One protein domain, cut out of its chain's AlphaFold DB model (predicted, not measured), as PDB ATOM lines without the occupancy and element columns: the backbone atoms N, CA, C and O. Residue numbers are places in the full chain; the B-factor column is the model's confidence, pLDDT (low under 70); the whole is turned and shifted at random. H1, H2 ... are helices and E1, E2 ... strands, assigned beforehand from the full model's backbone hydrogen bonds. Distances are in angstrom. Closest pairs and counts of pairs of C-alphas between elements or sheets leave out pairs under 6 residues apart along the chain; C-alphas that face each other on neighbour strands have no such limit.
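This is residues 24 to 162 of the 401 residues of an uncharacterized protein of Synergistaceae bacterium (UniProt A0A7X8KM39). The model is elongated, with a small three-stranded sheet covered on one face by H1 towards one end, and a loose cluster of short helices, H2 to H6, towards the other. Long loops, residues 66 to 88 and 95 to 124, make up much of the rest. The printed part has 139 residues, with six named helices and three named strands in the order H1 E1 H2 E2 E3 H3 H4 H5 H6; the sheet's order is E2 E1 E3, antiparallel throughout. The class is mixed, helices and strands, with 61 residues in named elements, under half. The whole is compact, with a radius of gyration of the C-alphas of 16.6 A, and spans 50 by 32 by 24 A.

Find C-alpha 39 at (25.129, -26.461, -1.604); from there E1 runs 16.3 A to residue 45. Beside it look for E2, residues 63 to 65, and E3, residues 89 to 94, 15.5 A long. H1, residues 24 to 34, begins at C-alpha 24 (21.949, -43.948, 5.069) and is 15.4 A long. Further along are H2, residues 54 to 57; H3, residues 125 to 132; H4, residues 135 to 142; and H5, residues 144 to 151. H6, residues 157 to 162, ends at C-alpha 162 (11.611, -27.576, 28.449).

Start at E1, the inner strand. It is antiparallel to E3 at 149 degrees, with N 43 and O 91 2.8 A apart, within hydrogen-bond range. It is antiparallel to E2 at 150 degrees, with N 42 and O 64 2.8 A apart, also within range. H1 is on the sheet, making two layers, a helix on one face of a sheet; its height over the sheet is 10.4 A. It lies over E1 and E3 and runs along the strands, at 6 degrees to E3 on the local plane; the closest C-alphas of H1 and E3, Phe 32 and Pro 92, are 6.9 A apart. H2 only grazes the sheet with residues 56 to 57, and touches H6, closest at the C-alphas of Leu 54 and Ala 161, 6.1 A. H5 and H6, a helical hairpin, only just touch, with 3 pairs of C-alphas within 8 A, the closest being Leu 146 and Leu 160 at 6.3 A. H4 is close to H5 but not clearly touching, the C-alphas of Gln 139 and Phe 147 being closest at 5.4 A. H3 is close to H2 but not clearly touching, the C-alphas of Ala 57 and Tyr 125 being closest at 5.5 A. Every O i to N i+4 pair is within hydrogen-bond range in H1, H3, H4 and H5; in H6 it is 1 of 2, and H2 is too short for one.

The two C-alphas farthest apart, Gly 101 and Asp 144, are 52.1 A apart. The printed part has no cut. The links from E2 to E3 and from E3 to H3 are long. The mean pLDDT of the printed part is 82.2; look for values under 70 at residues 24 to 29 and 79 to 85.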
ATOM      1  N   THR A  24      22.675 -44.743   6.076       49.16
ATOM      2  CA  THR A  24      21.949 -43.948   5.069       49.16
ATOM      3  C   THR A  24      22.192 -42.456   5.276       49.16
ATOM      4  O   THR A  24      22.351 -41.708   4.319       49.16
ATOM      5  N   GLU A  25      22.294 -42.034   6.534       52.88
ATOM      6  CA  GLU A  25      22.547 -40.646   6.905       52.88
ATOM      7  C   GLU A  25      23.988 -40.212   6.616       52.88
ATOM      8  O   GLU A  25      24.183 -39.147   6.037       52.88
ATOM      9  N   SER A  26      24.984 -41.063   6.907       54.31
ATOM     10  CA  SER A  26      26.386 -40.828   6.500       54.31
ATOM     11  C   SER A  26      26.494 -40.609   4.990       54.31
ATOM     12  O   SER A  26      27.105 -39.645   4.542       54.31
ATOM     13  N   CYS A  27      25.796 -41.436   4.203       52.53
ATOM     14  CA  CYS A  27      25.756 -41.330   2.744       52.53
ATOM     15  C   CYS A  27      25.136 -40.002   2.260       52.53
ATOM     16  O   CYS A  27      25.646 -39.380   1.328       52.53
ATOM     17  N   CYS A  28      24.062 -39.523   2.902       61.69
ATOM     18  CA  CYS A  28      23.468 -38.223   2.577       61.69
ATOM     19  C   CYS A  28      24.408 -37.053   2.903       61.69
ATOM     20  O   CYS A  28      24.554 -36.150   2.082       61.69
ATOM     21  N   MET A  29      25.073 -37.081   4.059       67.00
ATOM     22  CA  MET A  29      26.002 -36.022   4.477       67.00
ATOM     23  C   MET A  29      27.245 -35.971   3.577       67.00
ATOM     24  O   MET A  29      27.630 -34.897   3.120       67.00
ATOM     25  N   GLU A  30      27.822 -37.128   3.245       70.69
ATOM     26  CA  GLU A  30      28.938 -37.245   2.295       70.69
ATOM     27  C   GLU A  30      28.543 -36.743   0.900       70.69
ATOM     28  O   GLU A  30      29.300 -36.013   0.258       70.69
ATOM     29  N   SER A  31      27.329 -37.071   0.448       72.81
ATOM     30  CA  SER A  31      26.786 -36.567  -0.815       72.81
ATOM     31  C   SER A  31      26.668 -35.042  -0.809       72.81
ATOM     32  O   SER A  31      27.024 -34.395  -1.793       72.81
ATOM     33  N   PHE A  32      26.228 -34.428   0.292       79.75
ATOM     34  CA  PHE A  32      26.089 -32.971   0.346       79.75
ATOM     35  C   PHE A  32      27.457 -32.281   0.406       79.75
ATOM     36  O   PHE A  32      27.664 -31.288  -0.288       79.75
ATOM     37  N   GLN A  33      28.422 -32.847   1.137       77.38
ATOM     38  CA  GLN A  33      29.807 -32.359   1.164       77.38
ATOM     39  C   GLN A  33      30.485 -32.445  -0.212       77.38
ATOM     40  O   GLN A  33      31.162 -31.504  -0.633       77.38
ATOM     41  N   ALA A  34      30.260 -33.538  -0.949       80.69
ATOM     42  CA  ALA A  34      30.775 -33.713  -2.306       80.69
ATOM     43  C   ALA A  34      30.189 -32.708  -3.319       80.69
ATOM     44  O   ALA A  34      30.788 -32.500  -4.371       80.69
ATOM     45  N   ASN A  35      29.050 -32.082  -3.000       83.69
ATOM     46  CA  ASN A  35      28.390 -31.046  -3.802       83.69
ATOM     47  C   ASN A  35      28.447 -29.664  -3.113       83.69
ATOM     48  O   ASN A  35      27.555 -28.828  -3.274       83.69
ATOM     49  N   SER A  36      29.497 -29.414  -2.322       84.75
ATOM     50  CA  SER A  36      29.735 -28.140  -1.621       84.75
ATOM     51  C   SER A  36      29.964 -26.945  -2.551       84.75
ATOM     52  O   SER A  36      29.907 -25.789  -2.125       84.75
ATOM     53  N   ASP A  37      30.197 -27.191  -3.838       81.94
ATOM     54  CA  ASP A  37      30.239 -26.176  -4.882       81.94
ATOM     55  C   ASP A  37      28.866 -25.519  -5.095       81.94
ATOM     56  O   ASP A  37      28.816 -24.301  -5.271       81.94
ATOM     57  N   ILE A  38      27.765 -26.272  -4.960       87.62
ATOM     58  CA  ILE A  38      26.387 -25.798  -5.190       87.62
ATOM     59  C   ILE A  38      25.500 -25.744  -3.937       87.62
ATOM     60  O   ILE A  38      24.479 -25.054  -3.938       87.62
ATOM     61  N   LEU A  39      25.871 -26.442  -2.865       87.56
ATOM     62  CA  LEU A  39      25.129 -26.461  -1.604       87.56
ATOM     63  C   LEU A  39      25.773 -25.537  -0.568       87.56
ATOM     64  O   LEU A  39      26.996 -25.447  -0.477       87.56
ATOM     65  N   SER A  40      24.943 -24.849   0.212       85.56
ATOM     66  CA  SER A  40      25.363 -23.966   1.308       85.56
ATOM     67  C   SER A  40      25.246 -24.642   2.676       85.56
ATOM     68  O   SER A  40      25.950 -24.264   3.613       85.56
ATOM     69  N   GLY A  41      24.395 -25.665   2.806       87.25
ATOM     70  CA  GLY A  41      24.192 -26.330   4.085       87.25
ATOM     71  C   GLY A  41      22.990 -27.265   4.143       87.25
ATOM     72  O   GLY A  41      22.543 -27.807   3.131       87.25
ATOM     73  N   TYR A  42      22.465 -27.437   5.353       84.81
ATOM     74  CA  TYR A  42      21.326 -28.294   5.680       84.81
ATOM     75  C   TYR A  42      20.188 -27.462   6.263       84.81
ATOM     76  O   TYR A  42      20.429 -26.542   7.041       84.81
ATOM     77  N   GLN A  43      18.953 -27.842   5.966       87.50
ATOM     78  CA  GLN A  43      17.752 -27.367   6.640       87.50
ATOM     79  C   GLN A  43      17.002 -28.556   7.225       87.50
ATOM     80  O   GLN A  43      16.843 -29.589   6.572       87.50
ATOM     81  N   TRP A  44      16.517 -28.416   8.452       87.19
ATOM     82  CA  TRP A  44      15.648 -29.424   9.046       87.19
ATOM     83  C   TRP A  44      14.201 -29.176   8.629       87.19
ATOM     84  O   TRP A  44      13.664 -28.087   8.833       87.19
ATOM     85  N   LEU A  45      13.574 -30.193   8.047       87.75
ATOM     86  CA  LEU A  45      12.204 -30.140   7.557       87.75
ATOM     87  C   LEU A  45      11.353 -31.180   8.291       87.75
ATOM     88  O   LEU A  45      11.497 -32.385   8.081       87.75
ATOM     89  N   ALA A  46      10.453 -30.729   9.154       87.75
ATOM     90  CA  ALA A  46       9.472 -31.561   9.834       87.75
ATOM     91  C   ALA A  46       8.207 -31.771   8.985       87.75
ATOM     92  O   ALA A  46       7.888 -31.005   8.084       87.75
ATOM     93  N   THR A  47       7.424 -32.811   9.265       87.06
ATOM     94  CA  THR A  47       6.084 -32.917   8.660       87.06
ATOM     95  C   THR A  47       5.116 -31.990   9.413       87.06
ATOM     96  O   THR A  47       5.022 -32.086  10.635       87.06
ATOM     97  N   LEU A  48       4.382 -31.121   8.709       89.44
ATOM     98  CA  LEU A  48       3.401 -30.189   9.294       89.44
ATOM     99  C   LEU A  48       2.078 -30.894   9.632       89.44
ATOM    100  O   LEU A  48       1.070 -30.751   8.937       89.44
ATOM    101  N   ASP A  49       2.108 -31.724  10.673       88.44
ATOM    102  CA  ASP A  49       0.935 -32.402  11.210       88.44
ATOM    103  C   ASP A  49       1.083 -32.716  12.708       88.44
ATOM    104  O   ASP A  49       2.190 -32.743  13.245       88.44
ATOM    105  N   LEU A  50      -0.030 -33.040  13.371       88.00
ATOM    106  CA  LEU A  50      -0.091 -33.214  14.828       88.00
ATOM    107  C   LEU A  50       0.565 -34.498  15.376       88.00
ATOM    108  O   LEU A  50       0.584 -34.723  16.585       88.00
ATOM    109  N   ARG A  51       1.146 -35.349  14.526       84.75
ATOM    110  CA  ARG A  51       1.974 -36.486  14.960       84.75
ATOM    111  C   ARG A  51       3.443 -36.101  15.121       84.75
ATOM    112  O   ARG A  51       4.198 -36.871  15.718       84.75
ATOM    113  N   THR A  52       3.874 -34.941  14.632       85.81
ATOM    114  CA  THR A  52       5.240 -34.445  14.852       85.81
ATOM    115  C   THR A  52       5.450 -34.178  16.342       85.81
ATOM    116  O   THR A  52       4.520 -33.809  17.054       85.81
ATOM    117  N   CYS A  53       6.627 -34.508  16.873       84.00
ATOM    118  CA  CYS A  53       6.930 -34.276  18.285       84.00
ATOM    119  C   CYS A  53       7.431 -32.844  18.494       84.00
ATOM    120  O   CYS A  53       7.906 -32.205  17.556       84.00
ATOM    121  N   LEU A  54       7.389 -32.364  19.738       83.50
ATOM    122  CA  LEU A  54       7.776 -30.990  20.045       83.50
ATOM    123  C   LEU A  54       9.264 -30.725  19.746       83.50
ATOM    124  O   LEU A  54       9.592 -29.701  19.168       83.50
ATOM    125  N   LYS A  55      10.148 -31.702  20.003       83.19
ATOM    126  CA  LYS A  55      11.585 -31.614  19.666       83.19
ATOM    127  C   LYS A  55      11.816 -31.410  18.165       83.19
ATOM    128  O   LYS A  55      12.606 -30.564  17.775       83.19
ATOM    129  N   CYS A  56      11.107 -32.167  17.330       86.38
ATOM    130  CA  CYS A  56      11.178 -32.039  15.877       86.38
ATOM    131  C   CYS A  56      10.535 -30.744  15.371       86.38
ATOM    132  O   CYS A  56      11.054 -30.138  14.440       86.38
ATOM    133  N   ALA A  57       9.419 -30.335  15.977       87.50
ATOM    134  CA  ALA A  57       8.728 -29.097  15.643       87.50
ATOM    135  C   ALA A  57       9.619 -27.870  15.893       87.50
ATOM    136  O   ALA A  57       9.717 -27.012  15.025       87.50
ATOM    137  N   THR A  58      10.353 -27.847  17.011       87.75
ATOM    138  CA  THR A  58      11.318 -26.783  17.345       87.75
ATOM    139  C   THR A  58      12.468 -26.669  16.342       87.75
ATOM    140  O   THR A  58      13.118 -25.629  16.261       87.75
ATOM    141  N   LEU A  59      12.765 -27.733  15.594       88.56
ATOM    142  CA  LEU A  59      13.853 -27.741  14.621       88.56
ATOM    143  C   LEU A  59      13.398 -27.371  13.208       88.56
ATOM    144  O   LEU A  59      14.252 -27.068  12.383       88.56
ATOM    145  N   ASP A  60      12.099 -27.390  12.908       91.00
ATOM    146  CA  ASP A  60      11.601 -27.102  11.561       91.00
ATOM    147  C   ASP A  60      12.031 -25.703  11.094       91.00
ATOM    148  O   ASP A  60      11.836 -24.710  11.791       91.00
ATOM    149  N   GLY A  61      12.651 -25.634   9.918       87.06
ATOM    150  CA  GLY A  61      13.153 -24.387   9.338       87.06
ATOM    151  C   GLY A  61      14.547 -23.959   9.810       87.06
ATOM    152  O   GLY A  61      15.133 -23.071   9.192       87.06
ATOM    153  N   LYS A  62      15.121 -24.593  10.843       89.50
ATOM    154  CA  LYS A  62      16.501 -24.316  11.282       89.50
ATOM    155  C   LYS A  62      17.518 -24.767  10.236       89.50
ATOM    156  O   LYS A  62      17.283 -25.750   9.525       89.50
ATOM    157  N   LYS A  63      18.635 -24.039  10.139       90.31
ATOM    158  CA  LYS A  63      19.654 -24.216   9.098       90.31
ATOM    159  C   LYS A  63      21.053 -24.326   9.698       90.31
ATOM    160  O   LYS A  63      21.368 -23.679  10.691       90.31
ATOM    161  N   TRP A  64      21.904 -25.115   9.056       88.44
ATOM    162  CA  TRP A  64      23.303 -25.319   9.436       88.44
ATOM    163  C   TRP A  64      24.200 -25.271   8.204       88.44
ATOM    164  O   TRP A  64      23.754 -25.642   7.122       88.44
ATOM    165  N   THR A  65      25.462 -24.879   8.364       86.00
ATOM    166  CA  THR A  65      26.478 -24.998   7.305       86.00
ATOM    167  C   THR A  65      26.821 -26.467   7.026       86.00
ATOM    168  O   THR A  65      26.421 -27.362   7.778       86.00
ATOM    169  N   LEU A  66      27.600 -26.736   5.970       83.75
ATOM    170  CA  LEU A  66      28.052 -28.093   5.624       83.75
ATOM    171  C   LEU A  66      28.919 -28.755   6.713       83.75
ATOM    172  O   LEU A  66      28.928 -29.982   6.827       83.75
ATOM    173  N   GLU A  67      29.567 -27.945   7.549       80.00
ATOM    174  CA  GLU A  67      30.354 -28.336   8.726       80.00
ATOM    175  C   GLU A  67      29.481 -28.545   9.976       80.00
ATOM    176  O   GLU A  67      29.984 -28.907  11.038       80.00
ATOM    177  N   GLY A  68      28.168 -28.319   9.866       76.44
ATOM    178  CA  GLY A  68      27.211 -28.463  10.960       76.44
ATOM    179  C   GLY A  68      27.153 -27.260  11.901       76.44
ATOM    180  O   GLY A  68      26.621 -27.388  13.006       76.44
ATOM    181  N   VAL A  69      27.670 -26.098  11.484       83.88
ATOM    182  CA  VAL A  69      27.608 -24.869  12.286       83.88
ATOM    183  C   VAL A  69      26.205 -24.257  12.185       83.88
ATOM    184  O   VAL A  69      25.715 -24.063  11.074       83.88
ATOM    185  N   PRO A  70      25.536 -23.955  13.308       85.88
ATOM    186  CA  PRO A  70      24.209 -23.335  13.315       85.88
ATOM    187  C   PRO A  70      24.151 -21.960  12.626       85.88
ATOM    188  O   PRO A  70      25.045 -21.136  12.811       85.88
ATOM    189  N   ILE A  71      23.077 -21.678  11.877       85.38
ATOM    190  CA  ILE A  71      22.853 -20.390  11.198       85.38
ATOM    191  C   ILE A  71      21.683 -19.663  11.872       85.38
ATOM    192  O   ILE A  71      20.527 -20.059  11.737       85.38
ATOM    193  N   GLY A  72      21.978 -18.577  12.594       81.31
ATOM    194  CA  GLY A  72      20.956 -17.743  13.243       81.31
ATOM    195  C   GLY A  72      20.308 -18.361  14.492       81.31
ATOM    196  O   GLY A  72      19.232 -17.928  14.895       81.31
ATOM    197  N   HIS A  73      20.924 -19.383  15.094       84.25
ATOM    198  CA  HIS A  73      20.495 -20.000  16.355       84.25
ATOM    199  C   HIS A  73      21.645 -20.778  17.010       84.25
ATOM    200  O   HIS A  73      22.622 -21.080  16.344       84.25
ATOM    201  N   ASP A  74      21.482 -21.220  18.261       80.69
ATOM    202  CA  ASP A  74      22.538 -21.945  19.004       80.69
ATOM    203  C   ASP A  74      22.333 -23.471  19.061       80.69
ATOM    204  O   ASP A  74      23.042 -24.203  19.749       80.69
ATOM    205  N   VAL A  75      21.324 -23.979  18.350       81.56
ATOM    206  CA  VAL A  75      21.007 -25.413  18.335       81.56
ATOM    207  C   VAL A  75      22.001 -26.178  17.466       81.56
ATOM    208  O   VAL A  75      22.034 -25.970  16.256       81.56
ATOM    209  N   LEU A  76      22.768 -27.089  18.067       80.19
ATOM    210  CA  LEU A  76      23.693 -27.974  17.353       80.19
ATOM    211  C   LEU A  76      22.955 -28.893  16.369       80.19
ATOM    212  O   LEU A  76      21.834 -29.326  16.641       80.19
ATOM    213  N   LEU A  77      23.599 -29.204  15.239       76.56
ATOM    214  CA  LEU A  77      23.036 -30.107  14.234       76.56
ATOM    215  C   LEU A  77      22.797 -31.493  14.862       76.56
ATOM    216  O   LEU A  77      23.756 -32.115  15.331       76.56
ATOM    217  N   PRO A  78      21.557 -32.019  14.857       73.19
ATOM    218  CA  PRO A  78      21.301 -33.372  15.338       73.19
ATOM    219  C   PRO A  78      22.080 -34.386  14.497       73.19
ATOM    220  O   PRO A  78      22.011 -34.350  13.270       73.19
ATOM    221  N   GLN A  79      22.826 -35.290  15.134       62.91
ATOM    222  CA  GLN A  79      23.661 -36.273  14.427       62.91
ATOM    223  C   GLN A  79      22.877 -37.455  13.846       62.91
ATOM    224  O   GLN A  79      23.430 -38.174  13.021       62.91
ATOM    225  N   SER A  80      21.626 -37.655  14.279       63.66
ATOM    226  CA  SER A  80      20.743 -38.694  13.755       63.66
ATOM    227  C   SER A  80      19.273 -38.292  13.748       63.66
ATOM    228  O   SER A  80      18.904 -37.248  14.302       63.66
ATOM    229  N   ASP A  81      18.421 -39.163  13.200       63.34
ATOM    230  CA  ASP A  81      16.998 -39.175  13.541       63.34
ATOM    231  C   ASP A  81      16.839 -39.093  15.065       63.34
ATOM    232  O   ASP A  81      17.467 -39.833  15.827       63.34
ATOM    233  N   ILE A  82      16.022 -38.138  15.508       69.25
ATOM    234  CA  ILE A  82      15.914 -37.744  16.922       69.25
ATOM    235  C   ILE A  82      15.218 -38.831  17.748       69.25
ATOM    236  O   ILE A  82      15.366 -38.892  18.966       69.25
ATOM    237  N   HIS A  83      14.436 -39.683  17.089       67.44
ATOM    238  CA  HIS A  83      13.709 -40.787  17.696       67.44
ATOM    239  C   HIS A  83      13.255 -41.785  16.624       67.44
ATOM    240  O   HIS A  83      13.157 -41.458  15.440       67.44
ATOM    241  N   GLU A  84      12.915 -42.997  17.055       64.00
ATOM    242  CA  GLU A  84      12.344 -44.028  16.191       64.00
ATOM    243  C   GLU A  84      11.047 -43.534  15.520       64.00
ATOM    244  O   GLU A  84      10.240 -42.817  16.123       64.00
ATOM    245  N   GLY A  85      10.868 -43.850  14.234       64.38
ATOM    246  CA  GLY A  85       9.711 -43.391  13.457       64.38
ATOM    247  C   GLY A  85       9.689 -41.880  13.190       64.38
ATOM    248  O   GLY A  85       8.611 -41.319  12.970       64.38
ATOM    249  N   CYS A  86      10.852 -41.213  13.220       72.12
ATOM    250  CA  CYS A  86      10.993 -39.813  12.827       72.12
ATOM    251  C   CYS A  86      10.390 -39.569  11.433       72.12
ATOM    252  O   CYS A  86      10.470 -40.394  10.524       72.12
ATOM    253  N   ARG A  87       9.728 -38.424  11.271       72.50
ATOM    254  CA  ARG A  87       9.073 -38.023  10.010       72.50
ATOM    255  C   ARG A  87       9.603 -36.683   9.518       72.50
ATOM    256  O   ARG A  87       8.905 -35.966   8.803       72.50
ATOM    257  N   CYS A  88      10.802 -36.351   9.965       77.81
ATOM    258  CA  CYS A  88      11.540 -35.175   9.563       77.81
ATOM    259  C   CYS A  88      12.653 -35.602   8.613       77.81
ATOM    260  O   CYS A  88      13.020 -36.774   8.569       77.81
ATOM    261  N   LEU A  89      13.162 -34.653   7.843       78.75
ATOM    262  CA  LEU A  89      14.220 -34.877   6.876       78.75
ATOM    263  C   LEU A  89      15.209 -33.716   6.931       78.75
ATOM    264  O   LEU A  89      14.814 -32.561   7.079       78.75
ATOM    265  N   LYS A  90      16.495 -34.027   6.773       78.94
ATOM    266  CA  LYS A  90      17.523 -33.027   6.482       78.94
ATOM    267  C   LYS A  90      17.515 -32.758   4.984       78.94
ATOM    268  O   LYS A  90      17.875 -33.629   4.196       78.94
ATOM    269  N   MET A  91      17.082 -31.567   4.599       82.81
ATOM    270  CA  MET A  91      17.064 -31.123   3.212       82.81
ATOM    271  C   MET A  91      18.328 -30.323   2.892       82.81
ATOM    272  O   MET A  91      18.753 -29.519   3.725       82.81
ATOM    273  N   PRO A  92      18.945 -30.522   1.716       82.00
ATOM    274  CA  PRO A  92      20.057 -29.687   1.288       82.00
ATOM    275  C   PRO A  92      19.552 -28.273   0.991       82.00
ATOM    276  O   PRO A  92      18.520 -28.098   0.343       82.00
ATOM    277  N   VAL A  93      20.298 -27.267   1.441       86.00
ATOM    278  CA  VAL A  93      20.070 -25.861   1.089       86.00
ATOM    279  C   VAL A  93      21.024 -25.513  -0.042       86.00
ATOM    280  O   VAL A  93      22.234 -25.722   0.067       86.00
ATOM    281  N   THR A  94      20.486 -25.012  -1.148       86.00
ATOM    282  CA  THR A  94      21.298 -24.535  -2.266       86.00
ATOM    283  C   THR A  94      21.915 -23.183  -1.939       86.00
ATOM    284  O   THR A  94      21.357 -22.390  -1.178       86.00
ATOM    285  N   LYS A  95      23.063 -22.897  -2.548       86.62
ATOM    286  CA  LYS A  95      23.564 -21.526  -2.629       86.62
ATOM    287  C   LYS A  95      22.595 -20.660  -3.434       86.62
ATOM    288  O   LYS A  95      21.948 -21.141  -4.365       86.62
ATOM    289  N   THR A  96      22.529 -19.391  -3.071       86.69
ATOM    290  CA  THR A  96      21.879 -18.334  -3.851       86.69
ATOM    291  C   THR A  96      22.576 -18.169  -5.202       86.69
ATOM    292  O   THR A  96      23.765 -18.474  -5.351       86.69
ATOM    293  N   TRP A  97      21.875 -17.636  -6.200       85.94
ATOM    294  CA  TRP A  97      22.461 -17.310  -7.503       85.94
ATOM    295  C   TRP A  97      23.672 -16.395  -7.350       85.94
ATOM    296  O   TRP A  97      24.711 -16.628  -7.971       85.94
ATOM    297  N   LYS A  98      23.577 -15.427  -6.434       87.62
ATOM    298  CA  LYS A  98      24.667 -14.509  -6.101       87.62
ATOM    299  C   LYS A  98      25.905 -15.235  -5.568       87.62
ATOM    300  O   LYS A  98      27.015 -14.934  -6.000       87.62
ATOM    301  N   GLU A  99      25.736 -16.196  -4.661       85.62
ATOM    302  CA  GLU A  99      26.834 -17.028  -4.136       85.62
ATOM    303  C   GLU A  99      27.457 -17.931  -5.209       85.62
ATOM    304  O   GLU A  99      28.625 -18.300  -5.105       85.62
ATOM    305  N   LEU A 100      26.703 -18.253  -6.260       87.50
ATOM    306  CA  LEU A 100      27.185 -18.971  -7.439       87.50
ATOM    307  C   LEU A 100      27.796 -18.045  -8.509       87.50
ATOM    308  O   LEU A 100      28.157 -18.513  -9.588       87.50
ATOM    309  N   GLY A 101      27.922 -16.743  -8.231       85.75
ATOM    310  CA  GLY A 101      28.478 -15.758  -9.163       85.75
ATOM    311  C   GLY A 101      27.539 -15.389 -10.314       85.75
ATOM    312  O   GLY A 101      28.000 -14.907 -11.348       85.75
ATOM    313  N   MET A 102      26.236 -15.626 -10.157       81.12
ATOM    314  CA  MET A 102      25.204 -15.320 -11.142       81.12
ATOM    315  C   MET A 102      24.278 -14.212 -10.631       81.12
ATOM    316  O   MET A 102      23.774 -14.268  -9.514       81.12
ATOM    317  N   ASP A 103      24.029 -13.209 -11.467       86.12
ATOM    318  CA  ASP A 103      23.154 -12.081 -11.135       86.12
ATOM    319  C   ASP A 103      21.717 -12.360 -11.604       86.12
ATOM    320  O   ASP A 103      21.257 -11.861 -12.633       86.12
ATOM    321  N   PHE A 104      21.031 -13.248 -10.877       81.50
ATOM    322  CA  PHE A 104      19.618 -13.571 -11.085       81.50
ATOM    323  C   PHE A 104      18.812 -13.341  -9.802       81.50
ATOM    324  O   PHE A 104      19.343 -13.532  -8.707       81.50
ATOM    325  N   PRO A 105      17.524 -12.965  -9.914       81.62
ATOM    326  CA  PRO A 105      16.631 -12.953  -8.764       81.62
ATOM    327  C   PRO A 105      16.418 -14.379  -8.232       81.62
ATOM    328  O   PRO A 105      16.291 -15.324  -9.017       81.62
ATOM    329  N   GLU A 106      16.358 -14.522  -6.907       81.12
ATOM    330  CA  GLU A 106      15.984 -15.781  -6.253       81.12
ATOM    331  C   GLU A 106      14.540 -16.173  -6.587       81.12
ATOM    332  O   GLU A 106      13.713 -15.331  -6.949       81.12
ATOM    333  N   PHE A 107      14.239 -17.467  -6.494       74.94
ATOM    334  CA  PHE A 107      12.880 -17.953  -6.711       74.94
ATOM    335  C   PHE A 107      11.969 -17.601  -5.535       74.94
ATOM    336  O   PHE A 107      12.405 -17.606  -4.385       74.94
ATOM    337  N   ASP A 108      10.689 -17.369  -5.834       75.88
ATOM    338  CA  ASP A 108       9.663 -17.300  -4.798       75.88
ATOM    339  C   ASP A 108       9.585 -18.640  -4.038       75.88
ATOM    340  O   ASP A 108       9.772 -19.703  -4.651       75.88
ATOM    341  N   PRO A 109       9.272 -18.616  -2.729       74.56
ATOM    342  CA  PRO A 109       9.113 -19.824  -1.929       74.56
ATOM    343  C   PRO A 109       8.118 -20.797  -2.555       74.56
ATOM    344  O   PRO A 109       7.032 -20.405  -2.995       74.56
ATOM    345  N   SER A 110       8.464 -22.084  -2.575       78.81
ATOM    346  CA  SER A 110       7.552 -23.102  -3.091       78.81
ATOM    347  C   SER A 110       6.426 -23.401  -2.090       78.81
ATOM    348  O   SER A 110       6.264 -22.743  -1.060       78.81
ATOM    349  N   THR A 111       5.598 -24.400  -2.391       82.25
ATOM    350  CA  THR A 111       4.535 -24.862  -1.490       82.25
ATOM    351  C   THR A 111       4.890 -26.217  -0.891       82.25
ATOM    352  O   THR A 111       5.214 -27.145  -1.635       82.25
ATOM    353  N   ARG A 112       4.728 -26.381   0.427       82.56
ATOM    354  CA  ARG A 112       4.860 -27.665   1.136       82.56
ATOM    355  C   ARG A 112       3.508 -28.187   1.625       82.56
ATOM    356  O   ARG A 112       2.605 -27.428   1.973       82.56
ATOM    357  N   SER A 113       3.369 -29.509   1.671       81.81
ATOM    358  CA  SER A 113       2.157 -30.176   2.163       81.81
ATOM    359  C   SER A 113       2.002 -30.046   3.682       81.81
ATOM    360  O   SER A 113       2.969 -30.215   4.425       81.81
ATOM    361  N   SER A 114       0.768 -29.834   4.146       89.31
ATOM    362  CA  SER A 114       0.394 -29.799   5.564       89.31
ATOM    363  C   SER A 114      -0.957 -30.494   5.814       89.31
ATOM    364  O   SER A 114      -1.751 -30.697   4.892       89.31
ATOM    365  N   MET A 115      -1.215 -30.893   7.067       82.25
ATOM    366  CA  MET A 115      -2.435 -31.584   7.515       82.25
ATOM    367  C   MET A 115      -3.735 -30.834   7.191       82.25
ATOM    368  O   MET A 115      -4.753 -31.481   6.956       82.25
ATOM    369  N   PHE A 116      -3.703 -29.499   7.150       81.12
ATOM    370  CA  PHE A 116      -4.878 -28.654   6.881       81.12
ATOM    371  C   PHE A 116      -4.848 -27.995   5.491       81.12
ATOM    372  O   PHE A 116      -5.567 -27.030   5.248       81.12
ATOM    373  N   GLY A 117      -4.035 -28.523   4.569       83.31
ATOM    374  CA  GLY A 117      -3.871 -28.012   3.204       83.31
ATOM    375  C   GLY A 117      -2.423 -27.618   2.888       83.31
ATOM    376  O   GLY A 117      -1.574 -27.655   3.772       83.31
ATOM    377  N   PRO A 118      -2.098 -27.287   1.628       79.50
ATOM    378  CA  PRO A 118      -0.763 -26.816   1.259       79.50
ATOM    379  C   PRO A 118      -0.478 -25.422   1.840       79.50
ATOM    380  O   PRO A 118      -1.361 -24.566   1.872       79.50
ATOM    381  N   VAL A 119       0.763 -25.191   2.269       84.25
ATOM    382  CA  VAL A 119       1.248 -23.923   2.843       84.25
ATOM    383  C   VAL A 119       2.578 -23.511   2.200       84.25
ATOM    384  O   VAL A 119       3.175 -24.301   1.471       84.25
ATOM    385  N   SER A 120       3.044 -22.283   2.447       86.75
ATOM    386  CA  SER A 120       4.370 -21.829   1.986       86.75
ATOM    387  C   SER A 120       5.488 -22.729   2.529       86.75
ATOM    388  O   SER A 120       5.420 -23.174   3.676       86.75
ATOM    389  N   GLU A 121       6.519 -22.990   1.725       81.38
ATOM    390  CA  GLU A 121       7.718 -23.736   2.125       81.38
ATOM    391  C   GLU A 121       8.452 -23.088   3.307       81.38
ATOM    392  O   GLU A 121       8.978 -23.794   4.166       81.38
ATOM    393  N   GLU A 122       8.419 -21.759   3.394       84.06
ATOM    394  CA  GLU A 122       9.051 -20.992   4.473       84.06
ATOM    395  C   GLU A 122       8.284 -21.046   5.797       84.06
ATOM    396  O   GLU A 122       8.851 -20.737   6.845       84.06
ATOM    397  N   LEU A 123       7.006 -21.445   5.774       87.25
ATOM    398  CA  LEU A 123       6.203 -21.545   6.986       87.25
ATOM    399  C   LEU A 123       6.756 -22.676   7.862       87.25
ATOM    400  O   LEU A 123       6.649 -23.858   7.513       87.25
ATOM    401  N   ASN A 124       7.344 -22.303   8.998       89.69
ATOM    402  CA  ASN A 124       7.840 -23.256   9.984       89.69
ATOM    403  C   ASN A 124       6.691 -23.865  10.809       89.69
ATOM    404  O   ASN A 124       5.554 -23.384  10.804       89.69
ATOM    405  N   TYR A 125       6.992 -24.946  11.528       90.19
ATOM    406  CA  TYR A 125       6.000 -25.695  12.294       90.19
ATOM    407  C   TYR A 125       5.308 -24.857  13.371       90.19
ATOM    408  O   TYR A 125       4.099 -24.993  13.545       90.19
ATOM    409  N   GLU A 126       6.048 -24.023  14.102       89.94
ATOM    410  CA  GLU A 126       5.502 -23.204  15.190       89.94
ATOM    411  C   GLU A 126       4.457 -22.221  14.644       89.94
ATOM    412  O   GLU A 126       3.297 -22.229  15.061       89.94
ATOM    413  N   GLU A 127       4.808 -21.469  13.601       89.25
ATOM    414  CA  GLU A 127       3.881 -20.567  12.922       89.25
ATOM    415  C   GLU A 127       2.682 -21.299  12.324       89.25
ATOM    416  O   GLU A 127       1.544 -20.827  12.425       89.25
ATOM    417  N   TRP A 128       2.925 -22.460  11.710       93.31
ATOM    418  CA  TRP A 128       1.862 -23.300  11.185       93.31
ATOM    419  C   TRP A 128       0.895 -23.733  12.295       93.31
ATOM    420  O   TRP A 128      -0.324 -23.654  12.120       93.31
ATOM    421  N   PHE A 129       1.427 -24.142  13.447       91.12
ATOM    422  CA  PHE A 129       0.647 -24.598  14.587       91.12
ATOM    423  C   PHE A 129      -0.237 -23.482  15.143       91.12
ATOM    424  O   PHE A 129      -1.434 -23.683  15.347       91.12
ATOM    425  N   HIS A 130       0.314 -22.283  15.324       88.75
ATOM    426  CA  HIS A 130      -0.448 -21.140  15.822       88.75
ATOM    427  C   HIS A 130      -1.585 -20.738  14.877       88.75
ATOM    428  O   HIS A 130      -2.711 -20.524  15.338       88.75
ATOM    429  N   LYS A 131      -1.291 -20.656  13.572       87.94
ATOM    430  CA  LYS A 131      -2.199 -20.106  12.553       87.94
ATOM    431  C   LYS A 131      -3.265 -21.093  12.084       87.94
ATOM    432  O   LYS A 131      -4.382 -20.673  11.801       87.94
ATOM    433  N   HIS A 132      -2.933 -22.378  11.963       86.06
ATOM    434  CA  HIS A 132      -3.776 -23.339  11.243       86.06
ATOM    435  C   HIS A 132      -4.373 -24.448  12.113       86.06
ATOM    436  O   HIS A 132      -5.304 -25.111  11.660       86.06
ATOM    437  N   VAL A 133      -3.877 -24.671  13.334       87.50
ATOM    438  CA  VAL A 133      -4.403 -25.727  14.213       87.50
ATOM    439  C   VAL A 133      -5.560 -25.172  15.063       87.50
ATOM    440  O   VAL A 133      -5.368 -24.181  15.772       87.50
ATOM    441  N   PRO A 134      -6.753 -25.797  15.035       87.88
ATOM    442  CA  PRO A 134      -7.862 -25.459  15.929       87.88
ATOM    443  C   PRO A 134      -7.500 -25.607  17.411       87.88
ATOM    444  O   PRO A 134      -6.734 -26.496  17.777       87.88
ATOM    445  N   GLU A 135      -8.086 -24.776  18.271       86.19
ATOM    446  CA  GLU A 135      -7.715 -24.676  19.688       86.19
ATOM    447  C   GLU A 135      -7.893 -25.997  20.453       86.19
ATOM    448  O   GLU A 135      -7.030 -26.391  21.235       86.19
ATOM    449  N   GLU A 136      -8.945 -26.759  20.149       85.75
ATOM    450  CA  GLU A 136      -9.210 -28.063  20.768       85.75
ATOM    451  C   GLU A 136      -8.119 -29.085  20.418       85.75
ATOM    452  O   GLU A 136      -7.734 -29.928  21.232       85.75
ATOM    453  N   LEU A 137      -7.581 -28.997  19.198       87.56
ATOM    454  CA  LEU A 137      -6.460 -29.822  18.763       87.56
ATOM    455  C   LEU A 137      -5.130 -29.316  19.316       87.56
ATOM    456  O   LEU A 137      -4.257 -30.141  19.575       87.56
ATOM    457  N   LYS A 138      -4.973 -28.006  19.549       89.38
ATOM    458  CA  LYS A 138      -3.798 -27.461  20.240       89.38
ATOM    459  C   LYS A 138      -3.731 -27.963  21.675       89.38
ATOM    460  O   LYS A 138      -2.690 -28.484  22.072       89.38
ATOM    461  N   GLN A 139      -4.844 -27.897  22.407       88.56
ATOM    462  CA  GLN A 139      -4.946 -28.436  23.761       88.56
ATOM    463  C   GLN A 139      -4.654 -29.932  23.778       88.56
ATOM    464  O   GLN A 139      -3.824 -30.394  24.558       88.56
ATOM    465  N   ARG A 140      -5.273 -30.701  22.874       88.38
ATOM    466  CA  ARG A 140      -5.030 -32.146  22.815       88.38
ATOM    467  C   ARG A 140      -3.602 -32.495  22.400       88.38
ATOM    468  O   ARG A 140      -3.119 -33.539  22.816       88.38
ATOM    469  N   TYR A 141      -2.950 -31.680  21.576       87.81
ATOM    470  CA  TYR A 141      -1.566 -31.888  21.155       87.81
ATOM    471  C   TYR A 141      -0.583 -31.560  22.284       87.81
ATOM    472  O   TYR A 141       0.268 -32.382  22.620       87.81
ATOM    473  N   LEU A 142      -0.704 -30.382  22.899       87.81
ATOM    474  CA  LEU A 142       0.193 -29.930  23.966       87.81
ATOM    475  C   LEU A 142      -0.048 -30.688  25.282       87.81
ATOM    476  O   LEU A 142       0.901 -30.967  26.008       87.81
ATOM    477  N   GLY A 143      -1.284 -31.107  25.554       86.56
ATOM    478  CA  GLY A 143      -1.703 -31.606  26.863       86.56
ATOM    479  C   GLY A 143      -1.926 -30.465  27.860       86.56
ATOM    480  O   GLY A 143      -1.446 -29.352  27.657       86.56
ATOM    481  N   ASP A 144      -2.647 -30.741  28.947       85.00
ATOM    482  CA  ASP A 144      -3.199 -29.702  29.831       85.00
ATOM    483  C   ASP A 144      -2.139 -28.751  30.412       85.00
ATOM    484  O   ASP A 144      -2.312 -27.537  30.381       85.00
ATOM    485  N   HIS A 145      -1.010 -29.290  30.884       85.25
ATOM    486  CA  HIS A 145       0.060 -28.490  31.490       85.25
ATOM    487  C   HIS A 145       0.740 -27.542  30.489       85.25
ATOM    488  O   HIS A 145       0.902 -26.356  30.765       85.25
ATOM    489  N   LEU A 146       1.131 -28.045  29.312       86.50
ATOM    490  CA  LEU A 146       1.787 -27.218  28.292       86.50
ATOM    491  C   LEU A 146       0.803 -26.259  27.621       86.50
ATOM    492  O   LEU A 146       1.189 -25.161  27.232       86.50
ATOM    493  N   PHE A 147      -0.460 -26.659  27.490       88.38
ATOM    494  CA  PHE A 147      -1.498 -25.799  26.945       88.38
ATOM    495  C   PHE A 147      -1.807 -24.619  27.872       88.38
ATOM    496  O   PHE A 147      -1.971 -23.510  27.377       88.38
ATOM    497  N   ALA A 148      -1.801 -24.816  29.194       86.38
ATOM    498  CA  ALA A 148      -1.936 -23.715  30.149       86.38
ATOM    499  C   ALA A 148      -0.812 -22.676  29.980       86.38
ATOM    500  O   ALA A 148      -1.090 -21.496  29.808       86.38
ATOM    501  N   LEU A 149       0.449 -23.123  29.900       87.31
ATOM    502  CA  LEU A 149       1.591 -22.233  29.638       87.31
ATOM    503  C   LEU A 149       1.466 -21.508  28.290       87.31
ATOM    504  O   LEU A 149       1.761 -20.319  28.184       87.31
ATOM    505  N   TYR A 150       1.000 -22.219  27.265       88.19
ATOM    506  CA  TYR A 150       0.733 -21.651  25.948       88.19
ATOM    507  C   TYR A 150      -0.342 -20.553  25.999       88.19
ATOM    508  O   TYR A 150      -0.174 -19.507  25.374       88.19
ATOM    509  N   GLN A 151      -1.421 -20.758  26.763       85.94
ATOM    510  CA  GLN A 151      -2.478 -19.760  26.967       85.94
ATOM    511  C   GLN A 151      -2.000 -18.553  27.781       85.94
ATOM    512  O   GLN A 151      -2.415 -17.431  27.495       85.94
ATOM    513  N   ASP A 152      -1.072 -18.763  28.714       85.19
ATOM    514  CA  ASP A 152      -0.417 -17.705  29.494       85.19
ATOM    515  C   ASP A 152       0.621 -16.904  28.676       85.19
ATOM    516  O   ASP A 152       1.300 -16.022  29.204       85.19
ATOM    517  N   GLY A 153       0.736 -17.176  27.370       81.00
ATOM    518  CA  GLY A 153       1.557 -16.420  26.426       81.00
ATOM    519  C   GLY A 153       2.921 -17.039  26.122       81.00
ATOM    520  O   GLY A 153       3.662 -16.487  25.309       81.00
ATOM    521  N   MET A 154       3.258 -18.197  26.703       82.62
ATOM    522  CA  MET A 154       4.468 -18.951  26.358       82.62
ATOM    523  C   MET A 154       4.241 -19.745  25.067       82.62
ATOM    524  O   MET A 154       4.021 -20.955  25.073       82.62
ATOM    525  N   THR A 155       4.267 -19.050  23.932       82.38
ATOM    526  CA  THR A 155       3.975 -19.638  22.616       82.38
ATOM    527  C   THR A 155       5.177 -20.331  21.972       82.38
ATOM    528  O   THR A 155       4.985 -21.167  21.094       82.38
ATOM    529  N   SER A 156       6.397 -20.031  22.428       86.44
ATOM    530  CA  SER A 156       7.644 -20.594  21.897       86.44
ATOM    531  C   SER A 156       7.743 -22.096  22.155       86.44
ATOM    532  O   SER A 156       7.779 -22.555  23.302       86.44
ATOM    533  N   PHE A 157       7.884 -22.893  21.097       86.81
ATOM    534  CA  PHE A 157       7.989 -24.348  21.217       86.81
ATOM    535  C   PHE A 157       9.290 -24.777  21.883       86.81
ATOM    536  O   PHE A 157       9.339 -25.798  22.568       86.81
ATOM    537  N   SER A 158      10.347 -23.982  21.715       83.69
ATOM    538  CA  SER A 158      11.622 -24.208  22.393       83.69
ATOM    539  C   SER A 158      11.522 -24.042  23.912       83.69
ATOM    540  O   SER A 158      12.250 -24.716  24.641       83.69
ATOM    541  N   GLU A 159      10.619 -23.186  24.392       84.00
ATOM    542  CA  GLU A 159      10.350 -22.998  25.818       84.00
ATOM    543  C   GLU A 159       9.394 -24.071  26.326       84.00
ATOM    544  O   GLU A 159       9.731 -24.774  27.277       84.00
ATOM    545  N   LEU A 160       8.286 -24.312  25.622       85.06
ATOM    546  CA  LEU A 160       7.332 -25.372  25.961       85.06
ATOM    547  C   LEU A 160       8.001 -26.753  26.046       85.06
ATOM    548  O   LEU A 160       7.716 -27.522  26.962       85.06
ATOM    549  N   ALA A 161       8.955 -27.053  25.158       84.69
ATOM    550  CA  ALA A 161       9.701 -28.313  25.168       84.69
ATOM    551  C   ALA A 161      10.559 -28.529  26.422       84.69
ATOM    552  O   ALA A 161      10.910 -29.670  26.722       84.69
ATOM    553  N   LYS A 162      10.898 -27.469  27.166       84.62
ATOM    554  CA  LYS A 162      11.611 -27.576  28.449       84.62
ATOM    555  C   LYS A 162      10.684 -28.011  29.584       84.62
ATOM    556  O   LYS A 162      11.159 -28.552  30.577       84.62
TER     557      LYS A 162